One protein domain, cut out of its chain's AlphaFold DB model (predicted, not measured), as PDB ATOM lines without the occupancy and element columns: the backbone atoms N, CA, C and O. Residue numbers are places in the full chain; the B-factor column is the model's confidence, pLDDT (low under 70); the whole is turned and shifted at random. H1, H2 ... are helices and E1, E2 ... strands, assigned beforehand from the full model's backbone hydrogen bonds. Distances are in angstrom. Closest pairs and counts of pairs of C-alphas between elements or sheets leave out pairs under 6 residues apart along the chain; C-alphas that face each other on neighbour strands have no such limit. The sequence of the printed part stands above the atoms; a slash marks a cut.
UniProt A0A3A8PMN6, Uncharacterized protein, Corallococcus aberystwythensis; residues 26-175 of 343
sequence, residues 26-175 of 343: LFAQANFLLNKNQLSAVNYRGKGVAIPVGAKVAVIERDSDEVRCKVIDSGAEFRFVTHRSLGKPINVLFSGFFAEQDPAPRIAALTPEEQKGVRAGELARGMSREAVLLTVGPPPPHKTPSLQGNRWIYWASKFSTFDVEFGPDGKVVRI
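Overview. This is residues 26 to 175 of the 343 residues of an uncharacterized protein of Corallococcus aberystwythensis (UniProt A0A3A8PMN6). At one end is a small, loosely closed barrel: the curled sheet E1 E5 E6 E7 E3, with the antiparallel pair E2 and E4 near its edges E3 and E1, and the short helix H1 near E6 and E7. At the other end H4 packs along the antiparallel sheet E8 E9 E10 and also on H3, with H2 nearby. The 150 printed residues hold ten named strands and four named helices, in the order E1 to E7, H1 to H4, E8 to E10; the five-stranded sheet is mixed. The class is mixed, helices and strands, with under half of the residues in named elements. The whole is compact, with a radius of gyration of the C-alphas of 14.7 A and spans of 43, 31 and 25 A.

Arrangement. Start at E1, residues 26 to 28, antiparallel to E5, residues 56 to 62, with N 26 and O 57 at 2.9 A. E5, E6 (residues 66 to 71) and E7 (77 to 81) form a meander, each the antiparallel neighbour of the one before; look for N 58 and O 70 at 2.8 A, and N 69 and O 78 at 2.9 A. E3, residues 38 to 40, is parallel to E7, with N 39 and O 79 at 2.9 A. E2 (32 to 34) and E4 (49 to 51) are antiparallel, with N 34 and O 49 at 2.8 A. H1, residues 90 to 94, is on the five-stranded sheet; its closest C-alphas to E6 are those of Ile 90 and Glu 66, 7.3 A apart. H2 (104 to 108) and H3 (112 to 120) only just touch, with 3 pairs of C-alphas within 8 A, the closest those of Ile 107 and Gln 115 at 6.1 A. H3 touches H4, residues 129 to 136, at a shallow tilt of 26 degrees, the same way; the closest C-alphas, Val 118 and Thr 135, are 4.4 A apart. E8 (151 to 155), E9 (161 to 166) and E10 (172 to 175) form a second meander, with N 152 and O 164, and N 165 and O 174, each at 2.9 A. H4 is over E9 and runs along the strands, at 24 degrees on the local plane. In H1, H2, H3 and H4 every O i to N i+4 pair is within hydrogen-bond range.

Along the chain. Find C-alpha 26, where E1 begins, at (47.033, -29.682, 190.645). E5 spans 16.9 A, E6 15.9 A, E9 16.7 A and H3 12.5 A. E10 ends at C-alpha 175, (18.741, -22.726, 184.617).

Size, cuts and confidence. The C-alphas farthest apart, Glu 61 and Pro 168, are 43.4 A apart. The printed part has no cut, and H4 to E8 is the long link, residues 137 to 150. Mean pLDDT of the printed part is 94.7; no printed residue is under 70.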
ATOM      1  N   LEU A  26      48.248 -29.096 191.205       98.38
ATOM      2  CA  LEU A  26      47.033 -29.682 190.645       98.38
ATOM      3  C   LEU A  26      46.352 -28.704 189.685       98.38
ATOM      4  O   LEU A  26      46.657 -27.513 189.669       98.38
ATOM      5  N   PHE A  27      45.385 -29.195 188.921       98.62
ATOM      6  CA  PHE A  27      44.544 -28.406 188.030       98.62
ATOM      7  C   PHE A  27      43.137 -28.270 188.600       98.62
ATOM      8  O   PHE A  27      42.525 -29.264 189.008       98.62
ATOM      9  N   ALA A  28      42.597 -27.050 188.581       98.56
ATOM     10  CA  ALA A  28      41.185 -26.805 188.850       98.56
ATOM     11  C   ALA A  28      40.322 -27.542 187.817       98.56
ATOM     12  O   ALA A  28      40.424 -27.293 186.619       98.56
ATOM     13  N   GLN A  29      39.462 -28.446 188.274       98.62
ATOM     14  CA  GLN A  29      38.668 -29.314 187.399       98.62
ATOM     15  C   GLN A  29      37.415 -28.635 186.830       98.62
ATOM     16  O   GLN A  29      36.725 -29.219 185.999       98.62
ATOM     17  N   ALA A  30      37.114 -27.414 187.273       98.50
ATOM     18  CA  ALA A  30      36.039 -26.564 186.779       98.50
ATOM     19  C   ALA A  30      36.327 -25.100 187.135       98.50
ATOM     20  O   ALA A  30      37.294 -24.823 187.848       98.50
ATOM     21  N   ASN A  31      35.474 -24.165 186.706       98.12
ATOM     22  CA  ASN A  31      35.546 -22.812 187.255       98.12
ATOM     23  C   ASN A  31      34.976 -22.779 188.676       98.12
ATOM     24  O   ASN A  31      33.835 -23.197 188.905       98.12
ATOM     25  N   PHE A  32      35.714 -22.195 189.615       97.62
ATOM     26  CA  PHE A  32      35.286 -22.022 191.007       97.62
ATOM     27  C   PHE A  32      35.229 -20.555 191.403       97.62
ATOM     28  O   PHE A  32      35.913 -19.719 190.821       97.62
ATOM     29  N   LEU A  33      34.412 -20.246 192.409       95.75
ATOM     30  CA  LEU A  33      34.250 -18.892 192.925       95.75
ATOM     31  C   LEU A  33      34.665 -18.855 194.393       95.75
ATOM     32  O   LEU A  33      34.115 -19.563 195.238       95.75
ATOM     33  N   LEU A  34      35.656 -18.020 194.685       95.19
ATOM     34  CA  LEU A  34      36.151 -17.774 196.028       95.19
ATOM     35  C   LEU A  34      35.332 -16.681 196.699       95.19
ATOM     36  O   LEU A  34      35.227 -15.566 196.187       95.19
ATOM     37  N   ASN A  35      34.835 -16.962 197.898       92.31
ATOM     38  CA  ASN A  35      34.224 -15.956 198.757       92.31
ATOM     39  C   ASN A  35      35.171 -15.659 199.920       92.31
ATOM     40  O   ASN A  35      35.416 -16.542 200.737       92.31
ATOM     41  N   LYS A  36      35.713 -14.435 199.994       90.56
ATOM     42  CA  LYS A  36      36.708 -14.037 201.011       90.56
ATOM     43  C   LYS A  36      37.862 -15.051 201.128       90.56
ATOM     44  O   LYS A  36      38.167 -15.523 202.218       90.56
ATOM     45  N   ASN A  37      38.456 -15.410 199.988       94.62
ATOM     46  CA  ASN A  37      39.552 -16.384 199.875       94.62
ATOM     47  C   ASN A  37      39.204 -17.793 200.388       94.62
ATOM     48  O   ASN A  37      40.087 -18.562 200.756       94.62
ATOM     49  N   GLN A  38      37.922 -18.159 200.410       96.06
ATOM     50  CA  GLN A  38      37.467 -19.491 200.793       96.06
ATOM     51  C   GLN A  38      36.697 -20.157 199.650       96.06
ATOM     52  O   GLN A  38      35.787 -19.555 199.071       96.06
ATOM     53  N   LEU A  39      37.011 -21.428 199.390       97.12
ATOM     54  CA  LEU A  39      36.233 -22.331 198.544       97.12
ATOM     55  C   LEU A  39      35.595 -23.410 199.420       97.12
ATOM     56  O   LEU A  39      36.288 -24.189 200.066       97.12
ATOM     57  N   SER A  40      34.266 -23.462 199.471       95.50
ATOM     58  CA  SER A  40      33.571 -24.510 200.225       95.50
ATOM     59  C   SER A  40      33.276 -25.717 199.341       95.50
ATOM     60  O   SER A  40      32.847 -25.550 198.202       95.50
ATOM     61  N   ALA A  41      33.381 -26.924 199.899       94.81
ATOM     62  CA  ALA A  41      33.037 -28.175 199.223       94.81
ATOM     63  C   ALA A  41      31.549 -28.299 198.816       94.81
ATOM     64  O   ALA A  41      31.196 -29.201 198.061       94.81
ATOM     65  N   VAL A  42      30.660 -27.408 199.285       94.38
ATOM     66  CA  VAL A  42      29.281 -27.301 198.755       94.38
ATOM     67  C   VAL A  42      29.174 -26.425 197.502       94.38
ATOM     68  O   VAL A  42      28.076 -26.272 196.974       94.38
ATOM     69  N   ASN A  43      30.301 -25.872 197.038       96.06
ATOM     70  CA  ASN A  43      30.473 -25.146 195.780       96.06
ATOM     71  C   ASN A  43      29.460 -24.006 195.583       96.06
ATOM     72  O   ASN A  43      28.613 -24.039 194.691       96.06
ATOM     73  N   TYR A  44      29.531 -22.992 196.450       94.50
ATOM     74  CA  TYR A  44      28.704 -21.795 196.313       94.50
ATOM     75  C   TYR A  44      28.999 -21.067 194.994       94.50
ATOM     76  O   TYR A  44      30.151 -20.755 194.700       94.50
ATOM     77  N   ARG A  45      27.952 -20.734 194.235       93.69
ATOM     78  CA  ARG A  45      28.017 -20.052 192.930       93.69
ATOM     79  C   ARG A  45      27.620 -18.573 193.003       93.69
ATOM     80  O   ARG A  45      27.010 -18.037 192.085       93.69
ATOM     81  N   GLY A  46      27.911 -17.935 194.133       82.88
ATOM     82  CA  GLY A  46      27.636 -16.515 194.361       82.88
ATOM     83  C   GLY A  46      28.729 -15.612 193.789       82.88
ATOM     84  O   GLY A  46      29.603 -16.058 193.060       82.88
ATOM     85  N   LYS A  47      28.729 -14.328 194.159       81.62
ATOM     86  CA  LYS A  47      29.806 -13.402 193.769       81.62
ATOM     87  C   LYS A  47      31.127 -13.788 194.443       81.62
ATOM     88  O   LYS A  47      31.142 -14.066 195.642       81.62
ATOM     89  N   GLY A  48      32.225 -13.753 193.692       87.75
ATOM     90  CA  GLY A  48      33.541 -14.131 194.196       87.75
ATOM     91  C   GLY A  48      34.662 -13.947 193.178       87.75
ATOM     92  O   GLY A  48      34.408 -13.601 192.026       87.75
ATOM     93  N   VAL A  49      35.899 -14.186 193.613       92.56
ATOM     94  CA  VAL A  49      37.070 -14.229 192.720       92.56
ATOM     95  C   VAL A  49      37.078 -15.570 191.995       92.56
ATOM     96  O   VAL A  49      36.971 -16.613 192.639       92.56
ATOM     97  N   ALA A  50      37.189 -15.554 190.669       94.06
ATOM     98  CA  ALA A  50      37.170 -16.771 189.869       94.06
ATOM     99  C   ALA A  50      38.523 -17.496 189.884       94.06
ATOM    100  O   ALA A  50      39.572 -16.880 189.701       94.06
ATOM    101  N   ILE A  51      38.476 -18.816 190.048       97.69
ATOM    102  CA  ILE A  51      39.545 -19.741 189.666       97.69
ATOM    103  C   ILE A  51      39.098 -20.369 188.344       97.69
ATOM    104  O   ILE A  51      38.123 -21.126 188.366       97.69
ATOM    105  N   PRO A  52      39.747 -20.053 187.211       97.69
ATOM    106  CA  PRO A  52      39.390 -20.641 185.927       97.69
ATOM    107  C   PRO A  52      39.597 -22.158 185.908       97.69
ATOM    108  O   PRO A  52      40.528 -22.675 186.533       97.69
ATOM    109  N   VAL A  53      38.771 -22.871 185.145       98.44
ATOM    110  CA  VAL A  53      39.013 -24.284 184.831       98.44
ATOM    111  C   VAL A  53      40.394 -24.452 184.185       98.44
ATOM    112  O   VAL A  53      40.802 -23.657 183.341       98.44
ATOM    113  N   GLY A  54      41.137 -25.474 184.609       98.19
ATOM    114  CA  GLY A  54      42.514 -25.720 184.176       98.19
ATOM    115  C   GLY A  54      43.565 -24.826 184.843       98.19
ATOM    116  O   GLY A  54      44.751 -24.987 184.564       98.19
ATOM    117  N   ALA A  55      43.188 -23.915 185.749       98.38
ATOM    118  CA  ALA A  55      44.170 -23.141 186.503       98.38
ATOM    119  C   ALA A  55      45.057 -24.064 187.350       98.38
ATOM    120  O   ALA A  55      44.559 -24.958 188.043       98.38
ATOM    121  N   LYS A  56      46.369 -23.815 187.326       98.50
ATOM    122  CA  LYS A  56      47.329 -24.538 188.161       98.50
ATOM    123  C   LYS A  56      47.282 -24.012 189.592       98.50
ATOM    124  O   LYS A  56      47.396 -22.809 189.836       98.50
ATOM    125  N   VAL A  57      47.143 -24.928 190.538       98.31
ATOM    126  CA  VAL A  57      46.989 -24.658 191.965       98.31
ATOM    127  C   VAL A  57      48.069 -25.409 192.725       98.31
ATOM    128  O   VAL A  57      48.121 -26.634 192.681       98.31
ATOM    129  N   ALA A  58      48.923 -24.673 193.429       98.00
ATOM    130  CA  ALA A  58      49.876 -25.243 194.369       98.00
ATOM    131  C   ALA A  58      49.183 -25.507 195.711       98.00
ATOM    132  O   ALA A  58      48.582 -24.594 196.285       98.00
ATOM    133  N   VAL A  59      49.287 -26.732 196.221       97.50
ATOM    134  CA  VAL A  59      48.880 -27.083 197.585       97.50
ATOM    135  C   VAL A  59      50.019 -26.706 198.527       97.50
ATOM    136  O   VAL A  59      51.129 -27.227 198.418       97.50
ATOM    137  N   ILE A  60      49.748 -25.766 199.427       96.25
ATOM    138  CA  ILE A  60      50.718 -25.264 200.408       96.25
ATOM    139  C   ILE A  60      50.688 -26.151 201.650       96.25
ATOM    140  O   ILE A  60      51.732 -26.542 202.164       96.25
ATOM    141  N   GLU A  61      49.484 -26.468 202.128       94.00
ATOM    142  CA  GLU A  61      49.293 -27.213 203.367       94.00
ATOM    143  C   GLU A  61      47.969 -27.972 203.359       94.00
ATOM    144  O   GLU A  61      46.968 -27.496 202.815       94.00
ATOM    145  N   ARG A  62      47.968 -29.152 203.980       93.88
ATOM    146  CA  ARG A  62      46.784 -29.981 204.201       93.88
ATOM    147  C   ARG A  62      46.635 -30.216 205.695       93.88
ATOM    148  O   ARG A  62      47.535 -30.785 206.310       93.88
ATOM    149  N   ASP A  63      45.490 -29.850 206.241       89.06
ATOM    150  CA  ASP A  63      45.089 -30.218 207.592       89.06
ATOM    151  C   ASP A  63      43.707 -30.908 207.567       89.06
ATOM    152  O   ASP A  63      43.171 -31.233 206.501       89.06
ATOM    153  N   SER A  64      43.168 -31.262 208.736       85.31
ATOM    154  CA  SER A  64      41.890 -31.982 208.824       85.31
ATOM    155  C   SER A  64      40.670 -31.110 208.513       85.31
ATOM    156  O   SER A  64      39.620 -31.657 208.161       85.31
ATOM    157  N   ASP A  65      40.802 -29.786 208.626       87.38
ATOM    158  CA  ASP A  65      39.700 -28.824 208.551       87.38
ATOM    159  C   ASP A  65      39.717 -28.019 207.240       87.38
ATOM    160  O   ASP A  65      38.659 -27.631 206.722       87.38
ATOM    161  N   GLU A  66      40.902 -27.802 206.674       95.38
ATOM    162  CA  GLU A  66      41.149 -27.054 205.455       95.38
ATOM    163  C   GLU A  66      42.363 -27.536 204.641       95.38
ATOM    164  O   GLU A  66      43.262 -28.240 205.098       95.38
ATOM    165  N   VAL A  67      42.386 -27.125 203.374       97.62
ATOM    166  CA  VAL A  67      43.562 -27.233 202.502       97.62
ATOM    167  C   VAL A  67      43.916 -25.836 202.011       97.62
ATOM    168  O   VAL A  67      43.096 -25.184 201.354       97.62
ATOM    169  N   ARG A  68      45.127 -25.365 202.315       97.75
ATOM    170  CA  ARG A  68      45.624 -24.063 201.854       97.75
ATOM    171  C   ARG A  68      46.281 -24.197 200.494       97.75
ATOM    172  O   ARG A  68      47.137 -25.051 200.276       97.75
ATOM    173  N   CYS A  69      45.860 -23.337 199.581       98.12
ATOM    174  CA  CYS A  69      46.203 -23.399 198.173       98.12
ATOM    175  C   CYS A  69      46.593 -22.020 197.641       98.12
ATOM    176  O   CYS A  69      46.138 -20.993 198.149       98.12
ATOM    177  N   LYS A  70      47.370 -22.008 196.560       97.69
ATOM    178  CA  LYS A  70      47.696 -20.807 195.792       97.69
ATOM    179  C   LYS A  70      47.512 -21.056 194.306       97.69
ATOM    180  O   LYS A  70      48.095 -21.987 193.755       97.69
ATOM    181  N   VAL A  71      46.727 -20.210 193.650       97.69
ATOM    182  CA  VAL A  71      46.644 -20.185 192.188       97.69
ATOM    183  C   VAL A  71      47.959 -19.617 191.662       97.69
ATOM    184  O   VAL A  71      48.332 -18.502 192.021       97.69
ATOM    185  N   ILE A  72      48.677 -20.388 190.846       97.00
ATOM    186  CA  ILE A  72      50.046 -20.046 190.433       97.00
ATOM    187  C   ILE A  72      50.071 -18.757 189.605       97.00
ATOM    188  O   ILE A  72      50.864 -17.869 189.904       97.00
ATOM    189  N   ASP A  73      49.174 -18.632 188.628       93.44
ATOM    190  CA  ASP A  73      49.221 -17.525 187.665       93.44
ATOM    191  C   ASP A  73      48.779 -16.187 188.274       93.44
ATOM    192  O   ASP A  73      49.388 -15.152 188.017       93.44
ATOM    193  N   SER A  74      47.728 -16.189 189.102       93.69
ATOM    194  CA  SER A  74      47.210 -14.964 189.729       93.69
ATOM    195  C   SER A  74      47.848 -14.653 191.082       93.69
ATOM    196  O   SER A  74      47.671 -13.555 191.608       93.69
ATOM    197  N   GLY A  75      48.537 -15.622 191.687       94.50
ATOM    198  CA  GLY A  75      49.053 -15.533 193.050       94.50
ATOM    199  C   GLY A  75      47.978 -15.561 194.141       94.50
ATOM    200  O   GLY A  75      48.328 -15.421 195.311       94.50
ATOM    201  N   ALA A  76      46.699 -15.742 193.792       95.00
ATOM    202  CA  ALA A  76      45.602 -15.740 194.753       95.00
ATOM    203  C   ALA A  76      45.700 -16.936 195.710       95.00
ATOM    204  O   ALA A  76      45.714 -18.091 195.280       95.00
ATOM    205  N   GLU A  77      45.726 -16.655 197.009       97.19
ATOM    206  CA  GLU A  77      45.722 -17.671 198.059       97.19
ATOM    207  C   GLU A  77      44.303 -17.919 198.561       97.19
ATOM    208  O   GLU A  77      43.499 -16.991 198.694       97.19
ATOM    209  N   PHE A  78      43.983 -19.183 198.834       98.00
ATOM    210  CA  PHE A  78      42.675 -19.568 199.338       98.00
ATOM    211  C   PHE A  78      42.722 -20.816 200.215       98.00
ATOM    212  O   PHE A  78      43.635 -21.637 200.137       98.00
ATOM    213  N   ARG A  79      41.682 -20.968 201.031       97.75
ATOM    214  CA  ARG A  79      41.417 -22.153 201.852       97.75
ATOM    215  C   ARG A  79      40.242 -22.936 201.275       97.75
ATOM    216  O   ARG A  79      39.153 -22.388 201.081       97.75
ATOM    217  N   PHE A  80      40.452 -24.216 200.995       98.00
ATOM    218  CA  PHE A  80      39.370 -25.152 200.709       98.00
ATOM    219  C   PHE A  80      38.843 -25.720 202.022       98.00
ATOM    220  O   PHE A  80      39.633 -26.214 202.816       98.00
ATOM    221  N   VAL A  81      37.531 -25.670 202.250       96.06
ATOM    222  CA  VAL A  81      36.915 -26.106 203.515       96.06
ATOM    223  C   VAL A  81      35.733 -27.040 203.279       96.06
ATOM    224  O   VAL A  81      34.983 -26.905 202.304       96.06
ATOM    225  N   THR A  82      35.515 -27.964 204.212       92.94
ATOM    226  CA  THR A  82      34.346 -28.854 204.193       92.94
ATOM    227  C   THR A  82      33.088 -28.185 204.768       92.94
ATOM    228  O   THR A  82      33.117 -27.076 205.302       92.94
ATOM    229  N   HIS A  83      31.948 -28.864 204.651       88.56
ATOM    230  CA  HIS A  83      30.701 -28.495 205.312       88.56
ATOM    231  C   HIS A  83      30.097 -29.727 205.988       88.56
ATOM    232  O   HIS A  83      30.048 -30.804 205.392       88.56
ATOM    233  N   ARG A  84      29.566 -29.561 207.208       84.88
ATOM    234  CA  ARG A  84      29.038 -30.669 208.028       84.88
ATOM    235  C   ARG A  84      27.992 -31.538 207.321       84.88
ATOM    236  O   ARG A  84      27.906 -32.727 207.589       84.88
ATOM    237  N   SER A  85      27.215 -30.963 206.396       85.25
ATOM    238  CA  SER A  85      26.172 -31.697 205.661       85.25
ATOM    239  C   SER A  85      26.706 -32.704 204.640       85.25
ATOM    240  O   SER A  85      25.918 -33.462 204.086       85.25
ATOM    241  N   LEU A  86      28.009 -32.693 204.342       87.81
ATOM    242  CA  LEU A  86      28.599 -33.586 203.346       87.81
ATOM    243  C   LEU A  86      29.027 -34.930 203.930       87.81
ATOM    244  O   LEU A  86      29.030 -35.910 203.194       87.81
ATOM    245  N   GLY A  87      29.393 -34.983 205.216       86.12
ATOM    246  CA  GLY A  87      29.764 -36.228 205.900       86.12
ATOM    247  C   GLY A  87      30.933 -36.998 205.267       86.12
ATOM    248  O   GLY A  87      31.049 -38.199 205.488       86.12
ATOM    249  N   LYS A  88      31.779 -36.343 204.456       86.81
ATOM    250  CA  LYS A  88      32.930 -36.957 203.772       86.81
ATOM    251  C   LYS A  88      34.252 -36.314 204.216       86.81
ATOM    252  O   LYS A  88      34.259 -35.106 204.472       86.81
ATOM    253  N   PRO A  89      35.365 -37.077 204.258       90.69
ATOM    254  CA  PRO A  89      36.691 -36.529 204.544       90.69
ATOM    255  C   PRO A  89      37.099 -35.444 203.543       90.69
ATOM    256  O   PRO A  89      36.801 -35.558 202.350       90.69
ATOM    257  N   ILE A  90      37.831 -34.425 204.002       93.25
ATOM    258  CA  ILE A  90      38.201 -33.273 203.166       93.25
ATOM    259  C   ILE A  90      39.000 -33.672 201.923       93.25
ATOM    260  O   ILE A  90      38.701 -33.177 200.845       93.25
ATOM    261  N   ASN A  91      39.924 -34.630 202.030       90.50
ATOM    262  CA  ASN A  91      40.722 -35.083 200.886       90.50
ATOM    263  C   ASN A  91      39.867 -35.753 199.794       90.50
ATOM    264  O   ASN A  91      40.168 -35.609 198.613       90.50
ATOM    265  N   VAL A  92      38.774 -36.431 200.173       91.06
ATOM    266  CA  VAL A  92      37.822 -37.041 199.223       91.06
ATOM    267  C   VAL A  92      36.996 -35.972 198.513       91.06
ATOM    268  O   VAL A  92      36.634 -36.133 197.353       91.06
ATOM    269  N   LEU A  93      36.665 -34.882 199.206       92.69
ATOM    270  CA  LEU A  93      35.947 -33.762 198.602       92.69
ATOM    271  C   LEU A  93      36.877 -32.940 197.708       92.69
ATOM    272  O   LEU A  93      36.490 -32.588 196.602       92.69
ATOM    273  N   PHE A  94      38.099 -32.679 198.168       95.75
ATOM    274  CA  PHE A  94      39.103 -31.874 197.478       95.75
ATOM    275  C   PHE A  94      39.473 -32.444 196.104       95.75
ATOM    276  O   PHE A  94      39.564 -31.684 195.141       95.75
ATOM    277  N   SER A  95      39.592 -33.771 195.979       93.94
ATOM    278  CA  SER A  95      39.894 -34.434 194.699       93.94
ATOM    279  C   SER A  95      38.804 -34.260 193.632       93.94
ATOM    280  O   SER A  95      39.076 -34.402 192.444       93.94
ATOM    281  N   GLY A  96      37.575 -33.909 194.026       93.50
ATOM    282  CA  GLY A  96      36.507 -33.545 193.089       93.50
ATOM    283  C   GLY A  96      36.637 -32.131 192.511       93.50
ATOM    284  O   GLY A  96      35.938 -31.798 191.556       93.50
ATOM    285  N   PHE A  97      37.502 -31.292 193.089       97.69
ATOM    286  CA  PHE A  97      37.715 -29.901 192.679       97.69
ATOM    287  C   PHE A  97      39.080 -29.714 192.018       97.69
ATOM    288  O   PHE A  97      39.191 -28.955 191.056       97.69
ATOM    289  N   PHE A  98      40.104 -30.415 192.502       98.12
ATOM    290  CA  PHE A  98      41.474 -30.308 192.012       98.12
ATOM    291  C   PHE A  98      42.066 -31.699 191.790       98.12
ATOM    292  O   PHE A  98      41.951 -32.562 192.659       98.12
ATOM    293  N   ALA A  99      42.706 -31.910 190.641       97.38
ATOM    294  CA  ALA A  99      43.327 -33.186 190.286       97.38
ATOM    295  C   ALA A  99      44.619 -32.973 189.492       97.38
ATOM    296  O   ALA A  99      44.822 -31.915 188.902       97.38
ATOM    297  N   GLU A 100      45.489 -33.980 189.462       97.38
ATOM    298  CA  GLU A 100      46.742 -33.936 188.695       97.38
ATOM    299  C   GLU A 100      46.492 -33.878 187.181       97.38
ATOM    300  O   GLU A 100      47.317 -33.368 186.427       97.38
ATOM    301  N   GLN A 101      45.352 -34.407 186.732       97.50
ATOM    302  CA  GLN A 101      44.983 -34.438 185.325       97.50
ATOM    303  C   GLN A 101      44.469 -33.068 184.877       97.50
ATOM    304  O   GLN A 101      43.513 -32.527 185.438       97.50
ATOM    305  N   ASP A 102      45.079 -32.532 183.825       97.88
ATOM    306  CA  ASP A 102      44.611 -31.320 183.160       97.88
ATOM    307  C   ASP A 102      43.225 -31.573 182.524       97.88
ATOM    308  O   ASP A 102      43.075 -32.541 181.770       97.88
ATOM    309  N   PRO A 103      42.192 -30.749 182.799       98.19
ATOM    310  CA  PRO A 103      40.880 -30.886 182.169       98.19
ATOM    311  C   PRO A 103      40.852 -30.450 180.693       98.19
ATOM    312  O   PRO A 103      39.820 -30.629 180.043       98.19
ATOM    313  N   ALA A 104      41.935 -29.904 180.129       98.06
ATOM    314  CA  ALA A 104      41.986 -29.441 178.740       98.06
ATOM    315  C   ALA A 104      41.493 -30.473 177.699       98.06
ATOM    316  O   ALA A 104      40.718 -30.076 176.824       98.06
ATOM    317  N   PRO A 105      41.818 -31.782 177.783       98.38
ATOM    318  CA  PRO A 105      41.264 -32.781 176.868       98.38
ATOM    319  C   PRO A 105      39.743 -32.938 176.995       98.38
ATOM    320  O   PRO A 105      39.059 -33.107 175.988       98.38
ATOM    321  N   ARG A 106      39.195 -32.834 178.217       98.12
ATOM    322  CA  ARG A 106      37.743 -32.889 178.460       98.12
ATOM    323  C   ARG A 106      37.043 -31.682 177.840       98.12
ATOM    324  O   ARG A 106      36.002 -31.841 177.219       98.12
ATOM    325  N   ILE A 107      37.649 -30.495 177.944       98.25
ATOM    326  CA  ILE A 107      37.145 -29.272 177.302       98.25
ATOM    327  C   ILE A 107      37.217 -29.394 175.776       98.25
ATOM    328  O   ILE A 107      36.260 -29.041 175.093       98.25
ATOM    329  N   ALA A 108      38.319 -29.908 175.228       98.12
ATOM    330  CA  ALA A 108      38.500 -30.060 173.783       98.12
ATOM    331  C   ALA A 108      37.489 -31.029 173.141       98.12
ATOM    332  O   ALA A 108      37.182 -30.885 171.961       98.12
ATOM    333  N   ALA A 109      36.955 -31.982 173.912       98.06
ATOM    334  CA  ALA A 109      35.911 -32.905 173.469       98.06
ATOM    335  C   ALA A 109      34.505 -32.271 173.391       98.06
ATOM    336  O   ALA A 109      33.588 -32.896 172.857       98.06
ATOM    337  N   LEU A 110      34.316 -31.059 173.924       98.06
ATOM    338  CA  LEU A 110      33.046 -30.334 173.863       98.06
ATOM    339  C   LEU A 110      32.855 -29.624 172.517       98.06
ATOM    340  O   LEU A 110      33.821 -29.304 171.817       98.06
ATOM    341  N   THR A 111      31.603 -29.290 172.198       97.81
ATOM    342  CA  THR A 111      31.278 -28.435 171.042       97.81
ATOM    343  C   THR A 111      31.905 -27.037 171.175       97.81
ATOM    344  O   THR A 111      32.148 -26.585 172.297       97.81
ATOM    345  N   PRO A 112      32.164 -26.310 170.069       97.31
ATOM    346  CA  PRO A 112      32.718 -24.952 170.130       97.31
ATOM    347  C   PRO A 112      31.916 -23.996 171.030       97.31
ATOM    348  O   PRO A 112      32.499 -23.197 171.771       97.31
ATOM    349  N   GLU A 113      30.588 -24.107 171.015       93.94
ATOM    350  CA  GLU A 113      29.672 -23.318 171.839       93.94
ATOM    351  C   GLU A 113      29.823 -23.655 173.328       93.94
ATOM    352  O   GLU A 113      29.968 -22.754 174.161       93.94
ATOM    353  N   GLU A 114      29.865 -24.945 173.674       98.06
ATOM    354  CA  GLU A 114      30.108 -25.401 175.046       98.06
ATOM    355  C   GLU A 114      31.498 -24.977 175.539       98.06
ATOM    356  O   GLU A 114      31.626 -24.504 176.667       98.06
ATOM    357  N   GLN A 115      32.535 -25.068 174.699       98.31
ATOM    358  CA  GLN A 115      33.881 -24.607 175.049       98.31
ATOM    359  C   GLN A 115      33.907 -23.114 175.388       98.31
ATOM    360  O   GLN A 115      34.595 -22.706 176.327       98.31
ATOM    361  N   LYS A 116      33.172 -22.287 174.632       96.50
ATOM    362  CA  LYS A 116      33.056 -20.850 174.906       96.50
ATOM    363  C   LYS A 116      32.409 -20.607 176.271       96.50
ATOM    364  O   LYS A 116      32.968 -19.851 177.064       96.50
ATOM    365  N   GLY A 117      31.288 -21.270 176.559       96.06
ATOM    366  CA  GLY A 117      30.596 -21.139 177.846       96.06
ATOM    367  C   GLY A 117      31.439 -21.630 179.027       96.06
ATOM    368  O   GLY A 117      31.562 -20.932 180.032       96.06
ATOM    369  N   VAL A 118      32.129 -22.765 178.870       98.25
ATOM    370  CA  VAL A 118      33.056 -23.299 179.880       98.25
ATOM    371  C   VAL A 118      34.189 -22.319 180.174       98.25
ATOM    372  O   VAL A 118      34.479 -22.075 181.342       98.25
ATOM    373  N   ARG A 119      34.813 -21.716 179.154       96.44
ATOM    374  CA  ARG A 119      35.883 -20.719 179.359       96.44
ATOM    375  C   ARG A 119      35.370 -19.431 180.010       96.44
ATOM    376  O   ARG A 119      36.111 -18.811 180.764       96.44
ATOM    377  N   ALA A 120      34.125 -19.043 179.735       95.56
ATOM    378  CA  ALA A 120      33.480 -17.890 180.362       95.56
ATOM    379  C   ALA A 120      32.972 -18.179 181.789       95.56
ATOM    380  O   ALA A 120      32.744 -17.251 182.560       95.56
ATOM    381  N   GLY A 121      32.804 -19.453 182.164       95.12
ATOM    382  CA  GLY A 121      32.159 -19.836 183.421       95.12
ATOM    383  C   GLY A 121      30.650 -19.565 183.433       95.12
ATOM    384  O   GLY A 121      30.064 -19.411 184.506       95.12
ATOM    385  N   GLU A 122      30.027 -19.518 182.255       94.75
ATOM    386  CA  GLU A 122      28.621 -19.169 182.052       94.75
ATOM    387  C   GLU A 122      27.822 -20.393 181.600       94.75
ATOM    388  O   GLU A 122      28.131 -21.014 180.583       94.75
ATOM    389  N   LEU A 123      26.784 -20.749 182.363       95.75
ATOM    390  CA  LEU A 123      25.859 -21.817 181.987       95.75
ATOM    391  C   LEU A 123      24.943 -21.351 180.853       95.75
ATOM    392  O   LEU A 123      24.466 -20.220 180.867       95.75
ATOM    393  N   ALA A 124      24.645 -22.249 179.917       93.81
ATOM    394  CA  ALA A 124      23.731 -21.984 178.814       93.81
ATOM    395  C   ALA A 124      22.839 -23.197 178.508       93.81
ATOM    396  O   ALA A 124      23.204 -24.347 178.770       93.81
ATOM    397  N   ARG A 125      21.669 -22.941 177.910       92.69
ATOM    398  CA  ARG A 125      20.812 -23.996 177.348       92.69
ATOM    399  C   ARG A 125      21.558 -24.769 176.260       92.69
ATOM    400  O   ARG A 125      22.410 -24.219 175.569       92.69
ATOM    401  N   GLY A 126      21.244 -26.052 176.125       94.38
ATOM    402  CA  GLY A 126      21.911 -26.949 175.179       94.38
ATOM    403  C   GLY A 126      23.258 -27.502 175.662       94.38
ATOM    404  O   GLY A 126      23.783 -28.426 175.040       94.38
ATOM    405  N   MET A 127      23.808 -27.013 176.783       97.62
ATOM    406  CA  MET A 127      25.016 -27.594 177.376       97.62
ATOM    407  C   MET A 127      24.791 -29.051 177.793       97.62
ATOM    408  O   MET A 127      23.750 -29.407 178.342       97.62
ATOM    409  N   SER A 128      25.781 -29.908 177.566       98.19
ATOM    410  CA  SER A 128      25.834 -31.251 178.149       98.19
ATOM    411  C   SER A 128      26.114 -31.210 179.652       98.19
ATOM    412  O   SER A 128      26.676 -30.253 180.179       98.19
ATOM    413  N   ARG A 129      25.797 -32.307 180.347       98.06
ATOM    414  CA  ARG A 129      26.198 -32.533 181.748       98.06
ATOM    415  C   ARG A 129      27.696 -32.314 181.980       98.06
ATOM    416  O   ARG A 129      28.075 -31.700 182.971       98.06
ATOM    417  N   GLU A 130      28.532 -32.778 181.055       98.12
ATOM    418  CA  GLU A 130      29.984 -32.599 181.129       98.12
ATOM    419  C   GLU A 130      30.377 -31.119 181.013       98.12
ATOM    420  O   GLU A 130      31.140 -30.621 181.842       98.12
ATOM    421  N   ALA A 131      29.791 -30.386 180.060       98.44
ATOM    422  CA  ALA A 131      29.991 -28.943 179.952       98.44
ATOM    423  C   ALA A 131      29.539 -28.209 181.228       98.44
ATOM    424  O   ALA A 131      30.254 -27.330 181.704       98.44
ATOM    425  N   VAL A 132      28.415 -28.597 181.844       98.38
ATOM    426  CA  VAL A 132      27.956 -28.011 183.119       98.38
ATOM    427  C   VAL A 132      28.972 -28.259 184.240       98.38
ATOM    428  O   VAL A 132      29.338 -27.316 184.945       98.38
ATOM    429  N   LEU A 133      29.480 -29.488 184.387       98.38
ATOM    430  CA  LEU A 133      30.485 -29.812 185.406       98.38
ATOM    431  C   LEU A 133      31.783 -29.028 185.205       98.38
ATOM    432  O   LEU A 133      32.323 -28.525 186.183       98.38
ATOM    433  N   LEU A 134      32.265 -28.871 183.971       98.62
ATOM    434  CA  LEU A 134      33.455 -28.061 183.682       98.62
ATOM    435  C   LEU A 134      33.194 -26.557 183.887       98.62
ATOM    436  O   LEU A 134      34.082 -25.819 184.316       98.62
ATOM    437  N   THR A 135      31.965 -26.095 183.637       98.31
ATOM    438  CA  THR A 135      31.586 -24.681 183.779       98.31
ATOM    439  C   THR A 135      31.472 -24.264 185.240       98.31
ATOM    440  O   THR A 135      32.025 -23.230 185.612       98.31
ATOM    441  N   VAL A 136      30.770 -25.035 186.081       97.00
ATOM    442  CA  VAL A 136      30.456 -24.628 187.467       97.00
ATOM    443  C   VAL A 136      30.873 -25.624 188.543       97.00
ATOM    444  O   VAL A 136      30.651 -25.361 189.723       97.00
ATOM    445  N   GLY A 137      31.493 -26.742 188.186       96.50
ATOM    446  CA  GLY A 137      31.936 -27.764 189.128       96.50
ATOM    447  C   GLY A 137      30.826 -28.714 189.583       96.50
ATOM    448  O   GLY A 137      29.664 -28.596 189.170       96.50
ATOM    449  N   PRO A 138      31.171 -29.671 190.462       94.12
ATOM    450  CA  PRO A 138      30.212 -30.629 190.983       94.12
ATOM    451  C   PRO A 138      29.166 -29.931 191.868       94.12
ATOM    452  O   PRO A 138      29.521 -29.063 192.679       94.12
ATOM    453  N   PRO A 139      27.878 -30.299 191.750       95.25
ATOM    454  CA  PRO A 139      26.867 -29.866 192.698       95.25
ATOM    455  C   PRO A 139      27.056 -30.573 194.053       95.25
ATOM    456  O   PRO A 139      27.606 -31.677 194.124       95.25
ATOM    457  N   PRO A 140      26.571 -29.980 195.154       92.19
ATOM    458  CA  PRO A 140      26.621 -30.598 196.476       92.19
ATOM    459  C   PRO A 140      25.829 -31.927 196.513       92.19
ATOM    460  O   PRO A 140      24.618 -31.917 196.273       92.19
ATOM    461  N   PRO A 141      26.445 -33.057 196.920       88.12
ATOM    462  CA  PRO A 141      25.805 -34.380 196.915       88.12
ATOM    463  C   PRO A 141      24.484 -34.481 197.695       88.12
ATOM    464  O   PRO A 141      23.597 -35.237 197.326       88.12
ATOM    465  N   HIS A 142      24.321 -33.697 198.764       87.69
ATOM    466  CA  HIS A 142      23.092 -33.692 199.570       87.69
ATOM    467  C   HIS A 142      21.917 -32.948 198.906       87.69
ATOM    468  O   HIS A 142      20.789 -33.060 199.377       87.69
ATOM    469  N   LYS A 143      22.164 -32.158 197.849       91.88
ATOM    470  CA  LYS A 143      21.108 -31.548 197.018       91.88
ATOM    471  C   LYS A 143      20.974 -32.227 195.660       91.88
ATOM    472  O   LYS A 143      19.881 -32.240 195.111       91.88
ATOM    473  N   THR A 144      22.064 -32.803 195.156       93.38
ATOM    474  CA  THR A 144      22.100 -33.573 193.909       93.38
ATOM    475  C   THR A 144      22.654 -34.970 194.190       93.38
ATOM    476  O   THR A 144      23.858 -35.187 194.047       93.38
ATOM    477  N   PRO A 145      21.804 -35.929 194.609       86.94
ATOM    478  CA  PRO A 145      22.255 -37.275 194.968       86.94
ATOM    479  C   PRO A 145      22.822 -38.074 193.789       86.94
ATOM    480  O   PRO A 145      23.614 -38.990 193.992       86.94
ATOM    481  N   SER A 146      22.420 -37.736 192.558       91.38
ATOM    482  CA  SER A 146      22.865 -38.397 191.331       91.38
ATOM    483  C   SER A 146      23.110 -37.378 190.221       91.38
ATOM    484  O   SER A 146      22.248 -36.551 189.924       91.38
ATOM    485  N   LEU A 147      24.266 -37.492 189.561       93.44
ATOM    486  CA  LEU A 147      24.585 -36.714 188.360       93.44
ATOM    487  C   LEU A 147      23.845 -37.240 187.116       93.44
ATOM    488  O   LEU A 147      23.716 -36.539 186.119       93.44
ATOM    489  N   GLN A 148      23.289 -38.447 187.168       92.75
ATOM    490  CA  GLN A 148      22.455 -39.000 186.099       92.75
ATOM    491  C   GLN A 148      21.022 -38.450 186.150       92.75
ATOM    492  O   GLN A 148      20.293 -38.559 185.170       92.75
ATOM    493  N   GLY A 149      20.627 -37.825 187.265       91.31
ATOM    494  CA  GLY A 149      19.334 -37.164 187.394       91.31
ATOM    495  C   GLY A 149      19.139 -36.034 186.376       91.31
ATOM    496  O   GLY A 149      20.094 -35.439 185.871       91.31
ATOM    497  N   ASN A 150      17.875 -35.722 186.093       93.62
ATOM    498  CA  ASN A 150      17.494 -34.635 185.184       93.62
ATOM    499  C   ASN A 150      17.460 -33.262 185.862       93.62
ATOM    500  O   ASN A 150      17.152 -32.271 185.217       93.62
ATOM    501  N   ARG A 151      17.771 -33.188 187.157       95.38
ATOM    502  CA  ARG A 151      17.784 -31.942 187.918       95.38
ATOM    503  C   ARG A 151      18.977 -31.930 188.852       95.38
ATOM    504  O   ARG A 151      19.088 -32.793 189.723       95.38
ATOM    505  N   TRP A 152      19.856 -30.955 188.670       97.75
ATOM    506  CA  TRP A 152      20.976 -30.693 189.566       97.75
ATOM    507  C   TRP A 152      20.718 -29.399 190.317       97.75
ATOM    508  O   TRP A 152      20.355 -28.395 189.719       97.75
ATOM    509  N   ILE A 153      20.904 -29.414 191.629       96.44
ATOM    510  CA  ILE A 153      20.678 -28.266 192.504       96.44
ATOM    511  C   ILE A 153      22.024 -27.776 193.033       96.44
ATOM    512  O   ILE A 153      22.776 -28.530 193.661       96.44
ATOM    513  N   TYR A 154      22.283 -26.490 192.821       96.50
ATOM    514  CA  TYR A 154      23.468 -25.764 193.262       96.50
ATOM    515  C   TYR A 154      23.103 -24.726 194.325       96.50
ATOM    516  O   TYR A 154      21.997 -24.185 194.342       96.50
ATOM    517  N   TRP A 155      24.051 -24.397 195.202       95.00
ATOM    518  CA  TRP A 155      23.904 -23.263 196.111       95.00
ATOM    519  C   TRP A 155      24.345 -21.975 195.411       95.00
ATOM    520  O   TRP A 155      25.525 -21.817 195.113       95.00
ATOM    521  N   ALA A 156      23.435 -21.024 195.197       92.81
ATOM    522  CA  ALA A 156      23.804 -19.668 194.771       92.81
ATOM    523  C   ALA A 156      24.439 -18.888 195.933       92.81
ATOM    524  O   ALA A 156      25.361 -18.096 195.758       92.81
ATOM    525  N   SER A 157      23.959 -19.130 197.150       90.75
ATOM    526  CA  SER A 157      24.499 -18.566 198.384       90.75
ATOM    527  C   SER A 157      24.190 -19.496 199.558       90.75
ATOM    528  O   SER A 157      23.563 -20.536 199.383       90.75
ATOM    529  N   LYS A 158      24.558 -19.109 200.784       89.00
ATOM    530  CA  LYS A 158      24.112 -19.826 201.993       89.00
ATOM    531  C   LYS A 158      22.597 -19.747 202.249       89.00
ATOM    532  O   LYS A 158      22.109 -20.437 203.136       89.00
ATOM    533  N   PHE A 159      21.872 -18.901 201.513       91.12
ATOM    534  CA  PHE A 159      20.435 -18.663 201.689       91.12
ATOM    535  C   PHE A 159      19.592 -19.046 200.473       91.12
ATOM    536  O   PHE A 159      18.370 -19.023 200.557       91.12
ATOM    537  N   SER A 160      20.216 -19.370 199.341       92.31
ATOM    538  CA  SER A 160      19.504 -19.591 198.085       92.31
ATOM    539  C   SER A 160      20.166 -20.665 197.235       92.31
ATOM    540  O   SER A 160      21.390 -20.831 197.229       92.31
ATOM    541  N   THR A 161      19.334 -21.379 196.490       94.62
ATOM    542  CA  THR A 161      19.732 -22.380 195.501       94.62
ATOM    543  C   THR A 161      19.227 -21.980 194.127       94.62
ATOM    544  O   THR A 161      18.266 -21.228 194.023       94.62
ATOM    545  N   PHE A 162      19.837 -22.536 193.092       94.75
ATOM    546  CA  PHE A 162      19.272 -22.579 191.748       94.75
ATOM    547  C   PHE A 162      19.446 -23.996 191.210       94.75
ATOM    548  O   PHE A 162      20.287 -24.758 191.702       94.75
ATOM    549  N   ASP A 163      18.643 -24.363 190.227       95.25
ATOM    550  CA  ASP A 163      18.713 -25.660 189.581       95.25
ATOM    551  C   ASP A 163      19.148 -25.573 188.124       95.25
ATOM    552  O   ASP A 163      19.020 -24.551 187.462       95.25
ATOM    553  N   VAL A 164      19.700 -26.672 187.638       96.88
ATOM    554  CA  VAL A 164      19.986 -26.915 186.231       96.88
ATOM    555  C   VAL A 164      19.179 -28.146 185.853       96.88
ATOM    556  O   VAL A 164      19.389 -29.223 186.420       96.88
ATOM    557  N   GLU A 165      18.223 -27.980 184.946       95.81
ATOM    558  CA  GLU A 165      17.402 -29.081 184.445       95.81
ATOM    559  C   GLU A 165      17.887 -29.552 183.085       95.81
ATOM    560  O   GLU A 165      18.257 -28.747 182.229       95.81
ATOM    561  N   PHE A 166      17.831 -30.864 182.886       94.94
ATOM    562  CA  PHE A 166      18.231 -31.540 181.667       94.94
ATOM    563  C   PHE A 166      17.016 -32.171 180.985       94.94
ATOM    564  O   PHE A 166      16.180 -32.793 181.643       94.94
ATOM    565  N   GLY A 167      16.944 -32.025 179.665       91.25
ATOM    566  CA  GLY A 167      15.958 -32.692 178.825       91.25
ATOM    567  C   GLY A 167      16.247 -34.190 178.652       91.25
ATOM    568  O   GLY A 167      17.267 -34.696 179.136       91.25
ATOM    569  N   PRO A 168      15.367 -34.919 177.939       88.38
ATOM    570  CA  PRO A 168      15.549 -36.346 177.648       88.38
ATOM    571  C   PRO A 168      16.838 -36.672 176.877       88.38
ATOM    572  O   PRO A 168      17.379 -37.765 177.015       88.38
ATOM    573  N   ASP A 169      17.352 -35.718 176.100       87.94
ATOM    574  CA  ASP A 169      18.621 -35.790 175.362       87.94
ATOM    575  C   ASP A 169      19.860 -35.537 176.245       87.94
ATOM    576  O   ASP A 169      21.002 -35.599 175.786       87.94
ATOM    577  N   GLY A 170      19.649 -35.242 177.530       92.25
ATOM    578  CA  GLY A 170      20.702 -34.951 178.493       92.25
ATOM    579  C   GLY A 170      21.347 -33.575 178.343       92.25
ATOM    580  O   GLY A 170      22.446 -33.374 178.879       92.25
ATOM    581  N   LYS A 171      20.686 -32.643 177.651       96.06
ATOM    582  CA  LYS A 171      21.125 -31.252 177.496       96.06
ATOM    583  C   LYS A 171      20.350 -30.311 178.412       96.06
ATOM    584  O   LYS A 171      19.205 -30.582 178.761       96.06
ATOM    585  N   VAL A 172      20.968 -29.202 178.817       96.12
ATOM    586  CA  VAL A 172      20.339 -28.203 179.691       96.12
ATOM    587  C   VAL A 172      19.126 -27.577 179.004       96.12
ATOM    588  O   VAL A 172      19.257 -26.973 177.938       96.12
ATOM    589  N   VAL A 173      17.963 -27.664 179.644       94.31
ATOM    590  CA  VAL A 173      16.706 -27.049 179.184       94.31
ATOM    591  C   VAL A 173      16.284 -25.852 180.033       94.31
ATOM    592  O   VAL A 173      15.555 -24.997 179.535       94.31
ATOM    593  N   ARG A 174      16.757 -25.749 181.284       92.88
ATOM    594  CA  ARG A 174      16.440 -24.637 182.196       92.88
ATOM    595  C   ARG A 174      17.548 -24.411 183.225       92.88
ATOM    596  O   ARG A 174      18.146 -25.376 183.702       92.88
ATOM    597  N   ILE A 175      17.792 -23.146 183.577       93.88
ATOM    598  CA  ILE A 175      18.741 -22.726 184.617       93.88
ATOM    599  C   ILE A 175      18.034 -21.753 185.572       93.88
ATOM    600  O   ILE A 175      17.590 -20.689 185.153       93.88
TER     601      ILE A 175